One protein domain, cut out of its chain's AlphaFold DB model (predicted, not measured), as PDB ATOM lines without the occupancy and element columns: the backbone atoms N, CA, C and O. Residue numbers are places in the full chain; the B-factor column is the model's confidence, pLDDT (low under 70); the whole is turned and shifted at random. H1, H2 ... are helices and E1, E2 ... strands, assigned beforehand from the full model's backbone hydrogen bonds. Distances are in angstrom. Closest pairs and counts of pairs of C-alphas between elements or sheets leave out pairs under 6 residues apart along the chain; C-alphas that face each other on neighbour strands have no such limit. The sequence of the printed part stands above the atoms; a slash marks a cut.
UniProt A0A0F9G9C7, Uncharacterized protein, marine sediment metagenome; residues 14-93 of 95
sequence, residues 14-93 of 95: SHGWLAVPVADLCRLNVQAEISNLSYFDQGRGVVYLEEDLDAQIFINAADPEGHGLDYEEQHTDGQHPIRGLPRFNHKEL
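What this domain is: This is residues 14 to 93 of the 95 residues of an uncharacterized protein of marine sediment metagenome (UniProt A0A0F9G9C7). A small antiparallel sheet of three strands, E1, E3 and E2, has two helices, H1 and H2, over one face, and these two meet near their last residues. From residue 63 on, the printed part loops round this body: E4 runs outside E1 without joining the sheet, H3 grazes the sheet, and the short H4 closes the printed part far from the middle. The printed part has 80 residues, with four named helices and four named strands in the order E1 H1 E2 E3 H2 E4 H3 H4; the class is mixed, helices and strands. The whole is compact, with a radius of gyration of the C-alphas of 12.2 A, and spans 35 by 29 by 20 A.

Where its parts are: E1, residues 15 to 21, is the longest strand, 19.8 A from C-alpha 15 at (252.918, 265.778, 210.646) to C-alpha 21. E3 is residues 46 to 50, 12.7 A, and E2 is residues 39 to 41, 6.9 A. H1 is residues 22 to 28, 10.0 A, and H2, residues 54 to 62, is 12.6 A long, with C-alpha 54 at (241.037, 270.090, 210.504). E4 is residues 71 to 75, 12.9 A. H3, residues 81 to 84, and H4, residues 90 to 93, measure 5.6 A and 5.5 A; C-alpha 93 is at (228.464, 259.386, 211.935).

How they stand to each other: E3 is the inner strand, antiparallel to E1 at 147 degrees, with N 20 and O 47 within hydrogen-bond range at 2.8 A. E2 and E3 form a hairpin at 167 degrees, with N 41 and O 46 at 2.9 A. E1, H1 and E2 make a split strand-helix-strand unit, two strands running the same way with E3 between them, and its crossover is right-handed. H1 and H2 on the same face of the sheet give two layers, helices over one face of a sheet. H1 lies over E1 at a height over the sheet of 6.4 A and runs across the strands, at 88 degrees to E1 on the local plane, which is fitted to just 6 C-alphas. H2 lies over E3 at a height of 9.3 A and only just stands up from the sheet, rising 41 degrees; its closest C-alpha pair with E3 is Leu 49 and Ala 55, 5.0 A. H1 and H2 touch, closest at the C-alphas of Leu 28 and Ala 61, 6.4 A, at a steep tilt of 53 degrees, the same way. H3 only grazes the sheet, with residues 82 to 84. E4 pairs with no named strand but is near E1, with 9 pairs of C-alphas within 10 A. H4 is not on the sheet and is near H1, with 6 such pairs. Every O i to N i+4 pair is within hydrogen-bond range in H1 and H2; H3 and H4 are too short for one.

The domain as a whole: The C-alphas of Glu 65 and Gly 78 are the two farthest apart, 35.0 A. The printed part has no cut, and no link is long. Mean pLDDT of the printed part is 95.4, and no printed residue is under 70; H4 has a mean of 84.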
ATOM      1  N   SER A  14     256.935 264.284 210.347       95.38
ATOM      2  CA  SER A  14     256.317 264.819 209.139       95.38
ATOM      3  C   SER A  14     255.016 265.564 209.403       95.38
ATOM      4  O   SER A  14     254.669 266.376 208.548       95.38
ATOM      5  N   HIS A  15     254.255 265.224 210.446       96.50
ATOM      6  CA  HIS A  15     252.918 265.778 210.646       96.50
ATOM      7  C   HIS A  15     252.364 265.559 212.063       96.50
ATOM      8  O   HIS A  15     252.885 264.734 212.821       96.50
ATOM      9  N   GLY A  16     251.260 266.232 212.375       97.62
ATOM     10  CA  GLY A  16     250.540 266.158 213.640       97.62
ATOM     11  C   GLY A  16     249.041 265.882 213.499       97.62
ATOM     12  O   GLY A  16     248.437 266.090 212.446       97.62
ATOM     13  N   TRP A  17     248.440 265.385 214.584       98.56
ATOM     14  CA  TRP A  17     247.004 265.156 214.686       98.56
ATOM     15  C   TRP A  17     246.460 265.401 216.092       98.56
ATOM     16  O   TRP A  17     246.923 264.792 217.061       98.56
ATOM     17  N   LEU A  18     245.392 266.189 216.201       98.50
ATOM     18  CA  LEU A  18     244.653 266.371 217.449       98.50
ATOM     19  C   LEU A  18     243.640 265.234 217.642       98.50
ATOM     20  O   LEU A  18     242.721 265.064 216.841       98.50
ATOM     21  N   ALA A  19     243.771 264.465 218.720       98.31
ATOM     22  CA  ALA A  19     242.818 263.420 219.081       98.31
ATOM     23  C   ALA A  19     241.547 264.027 219.697       98.31
ATOM     24  O   ALA A  19     241.571 264.523 220.823       98.31
ATOM     25  N   VAL A  20     240.423 263.940 218.981       97.69
ATOM     26  CA  VAL A  20     239.131 264.508 219.388       97.69
ATOM     27  C   VAL A  20     238.047 263.426 219.433       97.69
ATOM     28  O   VAL A  20     237.828 262.723 218.442       97.69
ATOM     29  N   PRO A  21     237.308 263.277 220.548       96.62
ATOM     30  CA  PRO A  21     236.149 262.394 220.592       96.62
ATOM     31  C   PRO A  21     235.077 262.820 219.584       96.62
ATOM     32  O   PRO A  21     234.709 263.993 219.513       96.62
ATOM     33  N   VAL A  22     234.475 261.855 218.883       96.12
ATOM     34  CA  VAL A  22     233.351 262.101 217.954       96.12
ATOM     35  C   VAL A  22     232.234 262.910 218.620       96.12
ATOM     36  O   VAL A  22     231.658 263.808 218.010       96.12
ATOM     37  N   ALA A  23     231.960 262.634 219.899       95.00
ATOM     38  CA  ALA A  23     230.947 263.346 220.669       95.00
ATOM     39  C   ALA A  23     231.196 264.862 220.739       95.00
ATOM     40  O   ALA A  23     230.233 265.624 220.741       95.00
ATOM     41  N   ASP A  24     232.456 265.310 220.774       95.81
ATOM     42  CA  ASP A  24     232.782 266.737 220.791       95.81
ATOM     43  C   ASP A  24     232.623 267.377 219.414       95.81
ATOM     44  O   ASP A  24     232.049 268.462 219.330       95.81
ATOM     45  N   LEU A  25     233.021 266.688 218.338       96.12
ATOM     46  CA  LEU A  25     232.766 267.157 216.970       96.12
ATOM     47  C   LEU A  25     231.266 267.353 216.725       96.12
ATOM     48  O   LEU A  25     230.853 268.407 216.247       96.12
ATOM     49  N   CYS A  26     230.450 266.370 217.117       95.50
ATOM     50  CA  CYS A  26     228.992 266.440 217.013       95.50
ATOM     51  C   CYS A  26     228.395 267.533 217.906       95.50
ATOM     52  O   CYS A  26     227.494 268.250 217.478       95.50
ATOM     53  N   ARG A  27     228.888 267.681 219.143       94.94
ATOM     54  CA  ARG A  27     228.421 268.711 220.084       94.94
ATOM     55  C   ARG A  27     228.671 270.124 219.558       94.94
ATOM     56  O   ARG A  27     227.850 271.003 219.799       94.94
ATOM     57  N   LEU A  28     229.793 270.332 218.873       95.12
ATOM     58  CA  LEU A  28     230.163 271.609 218.258       95.12
ATOM     59  C   LEU A  28     229.625 271.765 216.828       95.12
ATOM     60  O   LEU A  28     229.733 272.842 216.255       95.12
ATOM     61  N   ASN A  29     229.010 270.717 216.273       96.19
ATOM     62  CA  ASN A  29     228.453 270.671 214.925       96.19
ATOM     63  C   ASN A  29     229.473 270.961 213.801       96.19
ATOM     64  O   ASN A  29     229.117 271.515 212.765       96.19
ATOM     65  N   VAL A  30     230.732 270.559 213.998       97.25
ATOM     66  CA  VAL A  30     231.830 270.762 213.031       97.25
ATOM     67  C   VAL A  30     232.193 269.495 212.259       97.25
ATOM     68  O   VAL A  30     233.001 269.533 211.338       97.25
ATOM     69  N   GLN A  31     231.592 268.347 212.584       96.56
ATOM     70  CA  GLN A  31     231.938 267.052 211.988       96.56
ATOM     71  C   GLN A  31     231.839 267.036 210.457       96.56
ATOM     72  O   GLN A  31     232.589 266.315 209.811       96.56
ATOM     73  N   ALA A  32     230.921 267.812 209.873       96.31
ATOM     74  CA  ALA A  32     230.734 267.889 208.424       96.31
ATOM     75  C   ALA A  32     231.790 268.758 207.715       96.31
ATOM     76  O   ALA A  32     231.924 268.665 206.496       96.31
ATOM     77  N   GLU A  33     232.515 269.587 208.467       97.56
ATOM     78  CA  GLU A  33     233.584 270.460 207.970       97.56
ATOM     79  C   GLU A  33     234.945 269.756 207.967       97.56
ATOM     80  O   GLU A  33     235.829 270.140 207.207       97.56
ATOM     81  N   ILE A  34     235.090 268.699 208.774       98.00
ATOM     82  CA  ILE A  34     236.324 267.918 208.862       98.00
ATOM     83  C   ILE A  34     236.562 267.160 207.556       98.00
ATOM     84  O   ILE A  34     235.707 266.412 207.058       98.00
ATOM     85  N   SER A  35     237.753 267.358 207.006       97.50
ATOM     86  CA  SER A  35     238.191 266.770 205.756       97.50
ATOM     87  C   SER A  35     238.464 265.268 205.890       97.50
ATOM     88  O   SER A  35     238.521 264.684 206.973       97.50
ATOM     89  N   ASN A  36     238.692 264.615 204.750       96.75
ATOM     90  CA  ASN A  36     239.139 263.229 204.744       96.75
ATOM     91  C   ASN A  36     240.637 263.082 205.055       96.75
ATOM     92  O   ASN A  36     241.132 261.962 205.013       96.75
ATOM     93  N   LEU A  37     241.405 264.159 205.259       97.19
ATOM     94  CA  LEU A  37     242.830 264.091 205.625       97.19
ATOM     95  C   LEU A  37     243.023 263.633 207.078       97.19
ATOM     96  O   LEU A  37     244.043 263.025 207.398       97.19
ATOM     97  N   SER A  38     242.001 263.838 207.906       98.31
ATOM     98  CA  SER A  38     241.882 263.277 209.247       98.31
ATOM     99  C   SER A  38     241.674 261.758 209.242       98.31
ATOM    100  O   SER A  38     241.191 261.171 208.268       98.31
ATOM    101  N   TYR A  39     241.987 261.111 210.364       98.25
ATOM    102  CA  TYR A  39     241.846 259.663 210.551       98.25
ATOM    103  C   TYR A  39     240.797 259.323 211.611       98.25
ATOM    104  O   TYR A  39     240.555 260.108 212.521       98.25
ATOM    105  N   PHE A  40     240.188 258.141 211.525       97.94
ATOM    106  CA  PHE A  40     239.131 257.708 212.433       97.94
ATOM    107  C   PHE A  40     239.434 256.350 213.064       97.94
ATOM    108  O   PHE A  40     239.519 255.331 212.381       97.94
ATOM    109  N   ASP A  41     239.522 256.324 214.392       97.19
ATOM    110  CA  ASP A  41     239.436 255.095 215.172       97.19
ATOM    111  C   ASP A  41     237.982 254.874 215.608       97.19
ATOM    112  O   ASP A  41     237.524 255.367 216.645       97.19
ATOM    113  N   GLN A  42     237.252 254.114 214.789       93.50
ATOM    114  CA  GLN A  42     235.865 253.715 215.049       93.50
ATOM    115  C   GLN A  42     235.708 252.939 216.361       93.50
ATOM    116  O   GLN A  42     234.705 253.104 217.051       93.50
ATOM    117  N   GLY A  43     236.694 252.113 216.729       94.38
ATOM    118  CA  GLY A  43     236.642 251.309 217.948       94.38
ATOM    119  C   GLY A  43     236.734 252.158 219.213       94.38
ATOM    120  O   GLY A  43     236.125 251.819 220.227       94.38
ATOM    121  N   ARG A  44     237.466 253.277 219.149       95.56
ATOM    122  CA  ARG A  44     237.607 254.240 220.254       95.56
ATOM    123  C   ARG A  44     236.633 255.413 220.181       95.56
ATOM    124  O   ARG A  44     236.484 256.125 221.170       95.56
ATOM    125  N   GLY A  45     235.987 255.636 219.039       96.06
ATOM    126  CA  GLY A  45     235.152 256.817 218.816       96.06
ATOM    127  C   GLY A  45     235.965 258.115 218.809       96.06
ATOM    128  O   GLY A  45     235.493 259.134 219.319       96.06
ATOM    129  N   VAL A  46     237.187 258.075 218.267       97.69
ATOM    130  CA  VAL A  46     238.133 259.203 218.239       97.69
ATOM    131  C   VAL A  46     238.529 259.522 216.806       97.69
ATOM    132  O   VAL A  46     238.938 258.636 216.058       97.69
ATOM    133  N   VAL A  47     238.440 260.800 216.446       98.31
ATOM    134  CA  VAL A  47     238.952 261.338 215.188       98.31
ATOM    135  C   VAL A  47     240.274 262.038 215.467       98.31
ATOM    136  O   VAL A  47     240.368 262.866 216.367       98.31
ATOM    137  N   TYR A  48     241.296 261.689 214.700       98.50
ATOM    138  CA  TYR A  48     242.606 262.320 214.724       98.50
ATOM    139  C   TYR A  48     242.624 263.401 213.649       98.50
ATOM    140  O   TYR A  48     242.785 263.095 212.463       98.50
ATOM    141  N   LEU A  49     242.371 264.637 214.078       98.62
ATOM    142  CA  LEU A  49     242.233 265.793 213.204       98.62
ATOM    143  C   LEU A  49     243.588 266.224 212.666       98.62
ATOM    144  O   LEU A  49     244.487 266.486 213.451       98.62
ATOM    145  N   GLU A  50     243.704 266.299 211.350       98.38
ATOM    146  CA  GLU A  50     244.879 266.795 210.630       98.38
ATOM    147  C   GLU A  50     245.276 268.214 211.091       98.38
ATOM    148  O   GLU A  50     244.400 269.059 211.296       98.38
ATOM    149  N   GLU A  51     246.571 268.457 211.338       97.44
ATOM    150  CA  GLU A  51     247.036 269.678 212.021       97.44
ATOM    151  C   GLU A  51     246.920 270.965 211.196       97.44
ATOM    152  O   GLU A  51     246.658 272.023 211.771       97.44
ATOM    153  N   ASP A  52     247.100 270.889 209.875       96.56
ATOM    154  CA  ASP A  52     247.192 272.061 209.000       96.56
ATOM    155  C   ASP A  52     245.811 272.649 208.668       96.56
ATOM    156  O   ASP A  52     245.701 273.819 208.282       96.56
ATOM    157  N   LEU A  53     244.746 271.854 208.804       96.69
ATOM    158  CA  LEU A  53     243.391 272.236 208.420       96.69
ATOM    159  C   LEU A  53     242.349 271.889 209.485       96.69
ATOM    160  O   LEU A  53     241.655 272.768 210.001       96.69
ATOM    161  N   ASP A  54     242.209 270.604 209.795       98.31
ATOM    162  CA  ASP A  54     241.037 270.090 210.504       98.31
ATOM    163  C   ASP A  54     241.081 270.402 212.008       98.31
ATOM    164  O   ASP A  54     240.052 270.709 212.620       98.31
ATOM    165  N   ALA A  55     242.271 270.381 212.612       97.62
ATOM    166  CA  ALA A  55     242.458 270.710 214.019       97.62
ATOM    167  C   ALA A  55     242.050 272.161 214.309       97.62
ATOM    168  O   ALA A  55     241.367 272.421 215.301       97.62
ATOM    169  N   GLN A  56     242.381 273.103 213.419       96.00
ATOM    170  CA  GLN A  56     242.038 274.513 213.602       96.00
ATOM    171  C   GLN A  56     240.524 274.764 213.547       96.00
ATOM    172  O   GLN A  56     240.021 275.600 214.301       96.00
ATOM    173  N   ILE A  57     239.785 274.024 212.710       97.69
ATOM    174  CA  ILE A  57     238.312 274.080 212.669       97.69
ATOM    175  C   ILE A  57     237.744 273.738 214.050       97.69
ATOM    176  O   ILE A  57     236.916 274.474 214.590       97.69
ATOM    177  N   PHE A  58     238.230 272.649 214.648       97.44
ATOM    178  CA  PHE A  58     237.803 272.243 215.980       97.44
ATOM    179  C   PHE A  58     238.212 273.247 217.060       97.44
ATOM    180  O   PHE A  58     237.366 273.622 217.870       97.44
ATOM    181  N   ILE A  59     239.470 273.704 217.064       95.88
ATOM    182  CA  ILE A  59     239.985 274.666 218.051       95.88
ATOM    183  C   ILE A  59     239.127 275.935 218.051       95.88
ATOM    184  O   ILE A  59     238.657 276.352 219.105       95.88
ATOM    185  N   ASN A  60     238.840 276.496 216.873       95.56
ATOM    186  CA  ASN A  60     238.025 277.706 216.743       95.56
ATOM    187  C   ASN A  60     236.599 277.525 217.280       95.56
ATOM    188  O   ASN A  60     236.032 278.449 217.860       95.56
ATOM    189  N   ALA A  61     236.002 276.349 217.077       95.56
ATOM    190  CA  ALA A  61     234.661 276.058 217.573       95.56
ATOM    191  C   ALA A  61     234.639 275.752 219.080       95.56
ATOM    192  O   ALA A  61     233.658 276.056 219.761       95.56
ATOM    193  N   ALA A  62     235.696 275.127 219.601       93.94
ATOM    194  CA  ALA A  62     235.806 274.728 220.999       93.94
ATOM    195  C   ALA A  62     236.226 275.884 221.920       93.94
ATOM    196  O   ALA A  62     235.819 275.907 223.082       93.94
ATOM    197  N   ASP A  63     237.008 276.829 221.399       93.19
ATOM    198  CA  ASP A  63     237.544 277.981 222.118       93.19
ATOM    199  C   ASP A  63     237.453 279.262 221.259       93.19
ATOM    200  O   ASP A  63     238.453 279.755 220.733       93.19
ATOM    201  N   PRO A  64     236.242 279.824 221.095       90.25
ATOM    202  CA  PRO A  64     236.025 281.000 220.250       90.25
ATOM    203  C   PRO A  64     236.698 282.275 220.781       90.25
ATOM    204  O   PRO A  64     236.897 283.220 220.022       90.25
ATOM    205  N   GLU A  65     237.042 282.311 222.072       91.88
ATOM    206  CA  GLU A  65     237.725 283.441 222.713       91.88
ATOM    207  C   GLU A  65     239.260 283.343 222.588       91.88
ATOM    208  O   GLU A  65     239.960 284.317 222.866       91.88
ATOM    209  N   GLY A  66     239.794 282.198 222.141       89.31
ATOM    210  CA  GLY A  66     241.223 282.003 221.884       89.31
ATOM    211  C   GLY A  66     242.091 281.950 223.145       89.31
ATOM    212  O   GLY A  66     243.233 282.413 223.128       89.31
ATOM    213  N   HIS A  67     241.566 281.413 224.247       87.25
ATOM    214  CA  HIS A  67     242.317 281.195 225.485       87.25
ATOM    215  C   HIS A  67     243.335 280.041 225.403       87.25
ATOM    216  O   HIS A  67     244.211 279.941 226.264       87.25
ATOM    217  N   GLY A  68     243.253 279.212 224.365       84.44
ATOM    218  CA  GLY A  68     244.031 277.998 224.179       84.44
ATOM    219  C   GLY A  68     243.286 276.770 224.701       84.44
ATOM    220  O   GLY A  68     242.797 276.745 225.830       84.44
ATOM    221  N   LEU A  69     243.226 275.724 223.874       89.69
ATOM    222  CA  LEU A  69     242.786 274.403 224.313       89.69
ATOM    223  C   LEU A  69     243.877 273.727 225.143       89.69
ATOM    224  O   LEU A  69     245.054 273.794 224.798       89.69
ATOM    225  N   ASP A  70     243.467 273.027 226.199       91.62
ATOM    226  CA  ASP A  70     244.367 272.187 226.984       91.62
ATOM    227  C   ASP A  70     244.629 270.863 226.249       91.62
ATOM    228  O   ASP A  70     243.699 270.104 225.945       91.62
ATOM    229  N   TYR A  71     245.894 270.590 225.937       94.62
ATOM    230  CA  TYR A  71     246.325 269.341 225.323       94.62
ATOM    231  C   TYR A  71     247.733 268.944 225.765       94.62
ATOM    232  O   TYR A  71     248.583 269.784 226.050       94.62
ATOM    233  N   GLU A  72     247.994 267.639 225.754       96.75
ATOM    234  CA  GLU A  72     249.343 267.090 225.900       96.75
ATOM    235  C   GLU A  72     249.885 266.643 224.549       96.75
ATOM    236  O   GLU A  72     249.187 265.976 223.784       96.75
ATOM    237  N   GLU A  73     251.143 266.969 224.264       97.12
ATOM    238  CA  GLU A  73     251.812 266.507 223.051       97.12
ATOM    239  C   GLU A  73     252.481 265.142 223.266       97.12
ATOM    240  O   GLU A  73     253.157 264.903 224.269       97.12
ATOM    241  N   GLN A  74     252.318 264.241 222.298       97.94
ATOM    242  CA  GLN A  74     252.972 262.939 222.244       97.94
ATOM    243  C   GLN A  74     253.676 262.764 220.900       97.94
ATOM    244  O   GLN A  74     253.035 262.526 219.873       97.94
ATOM    245  N   HIS A  75     255.007 262.836 220.925       97.69
ATOM    246  CA  HIS A  75     255.848 262.654 219.747       97.69
ATOM    247  C   HIS A  75     256.271 261.193 219.553       97.69
ATOM    248  O   HIS A  75     256.583 260.484 220.511       97.69
ATOM    249  N   THR A  76     256.338 260.753 218.297       97.44
ATOM    250  CA  THR A  76     256.981 259.501 217.882       97.44
ATOM    251  C   THR A  76     258.092 259.812 216.883       97.44
ATOM    252  O   THR A  76     257.820 260.436 215.870       97.44
ATOM    253  N   ASP A  77     259.314 259.311 217.100       96.44
ATOM    254  CA  ASP A  77     260.475 259.596 216.228       96.44
ATOM    255  C   ASP A  77     260.361 259.005 214.802       96.44
ATOM    256  O   ASP A  77     261.135 259.331 213.902       96.44
ATOM    257  N   GLY A  78     259.422 258.081 214.594       95.19
ATOM    258  CA  GLY A  78     259.127 257.432 213.315       95.19
ATOM    259  C   GLY A  78     257.692 257.689 212.861       95.19
ATOM    260  O   GLY A  78     256.978 258.483 213.452       95.19
ATOM    261  N   GLN A  79     257.243 256.993 211.815       96.12
ATOM    262  CA  GLN A  79     255.863 257.128 211.332       96.12
ATOM    263  C   GLN A  79     254.845 256.785 212.429       96.12
ATOM    264  O   GLN A  79     254.886 255.685 212.988       96.12
ATOM    265  N   HIS A  80     253.910 257.702 212.698       97.00
ATOM    266  CA  HIS A  80     252.892 257.475 213.717       97.00
ATOM    267  C   HIS A  80     251.881 256.396 213.265       97.00
ATOM    268  O   HIS A  80     251.414 256.441 212.120       97.00
ATOM    269  N   PRO A  81     251.447 255.466 214.142       96.19
ATOM    270  CA  PRO A  81     250.458 254.436 213.796       96.19
ATOM    271  C   PRO A  81     249.102 254.973 213.309       96.19
ATOM    272  O   PRO A  81     248.391 254.268 212.594       96.19
ATOM    273  N   ILE A  82     248.760 256.222 213.654       97.44
ATOM    274  CA  ILE A  82     247.534 256.913 213.201       97.44
ATOM    275  C   ILE A  82     247.416 256.894 211.674       97.44
ATOM    276  O   ILE A  82     246.319 256.723 211.153       97.44
ATOM    277  N   ARG A  83     248.538 256.974 210.950       96.56
ATOM    278  CA  ARG A  83     248.554 256.952 209.478       96.56
ATOM    279  C   ARG A  83     247.994 255.660 208.871       96.56
ATOM    280  O   ARG A  83     247.657 255.638 207.692       96.56
ATOM    281  N   GLY A  84     247.928 254.578 209.650       96.88
ATOM    282  CA  GLY A  84     247.354 253.296 209.237       96.88
ATOM    283  C   GLY A  84     245.856 253.152 209.518       96.88
ATOM    284  O   GLY A  84     245.278 252.122 209.168       96.88
ATOM    285  N   LEU A  85     245.229 254.134 210.166       97.62
ATOM    286  CA  LEU A  85     243.801 254.107 210.470       97.62
ATOM    287  C   LEU A  85     242.953 254.414 209.219       97.62
ATOM    288  O   LEU A  85     243.444 255.007 208.254       97.62
ATOM    289  N   PRO A  86     241.660 254.042 209.218       97.50
ATOM    290  CA  PRO A  86     240.710 254.532 208.228       97.50
ATOM    291  C   PRO A  86     240.684 256.063 208.178       97.50
ATOM    292  O   PRO A  86     240.802 256.734 209.202       97.50
ATOM    293  N   ARG A  87     240.503 256.623 206.982       97.44
ATOM    294  CA  ARG A  87     240.312 258.068 206.804       97.44
ATOM    295  C   ARG A  87     238.935 258.469 207.321       97.44
ATOM    296  O   ARG A  87     237.973 257.736 207.109       97.44
ATOM    297  N   PHE A  88     238.839 259.631 207.955       96.94
ATOM    298  CA  PHE A  88     237.574 260.128 208.476       96.94
ATOM    299  C   PHE A  88     236.590 260.445 207.345       96.94
ATOM    300  O   PHE A  88     236.939 261.047 206.326       96.94
ATOM    301  N   ASN A  89     235.335 260.051 207.541       94.88
ATOM    302  CA  ASN A  89     234.227 260.426 206.684       94.88
ATOM    303  C   ASN A  89     232.998 260.696 207.554       94.88
ATOM    304  O   ASN A  89     232.413 259.779 208.123       94.88
ATOM    305  N   HIS A  90     232.561 261.954 207.616       88.88
ATOM    306  CA  HIS A  90     231.438 262.366 208.465       88.88
ATOM    307  C   HIS A  90     230.134 261.598 208.197       88.88
ATOM    308  O   HIS A  90     229.283 261.510 209.078       88.88
ATOM    309  N   LYS A  91     229.964 261.022 206.999       89.06
ATOM    310  CA  LYS A  91     228.789 260.206 206.653       89.06
ATOM    311  C   LYS A  91     228.705 258.916 207.468       89.06
ATOM    312  O   LYS A  91     227.632 258.336 207.569       89.06
ATOM    313  N   GLU A  92     229.814 258.481 208.058       78.19
ATOM    314  CA  GLU A  92     229.862 257.337 208.970       78.19
ATOM    315  C   GLU A  92     229.266 257.658 210.348       78.19
ATOM    316  O   GLU A  92     229.004 256.744 211.125       78.19
ATOM    317  N   LEU A  93     229.031 258.939 210.658       80.38
ATOM    318  CA  LEU A  93     228.464 259.386 211.935       80.38
ATOM    319  C   LEU A  93     226.941 259.575 211.898       80.38
ATOM    320  O   LEU A  93     226.317 259.765 212.940       80.38
TER     321      LEU A  93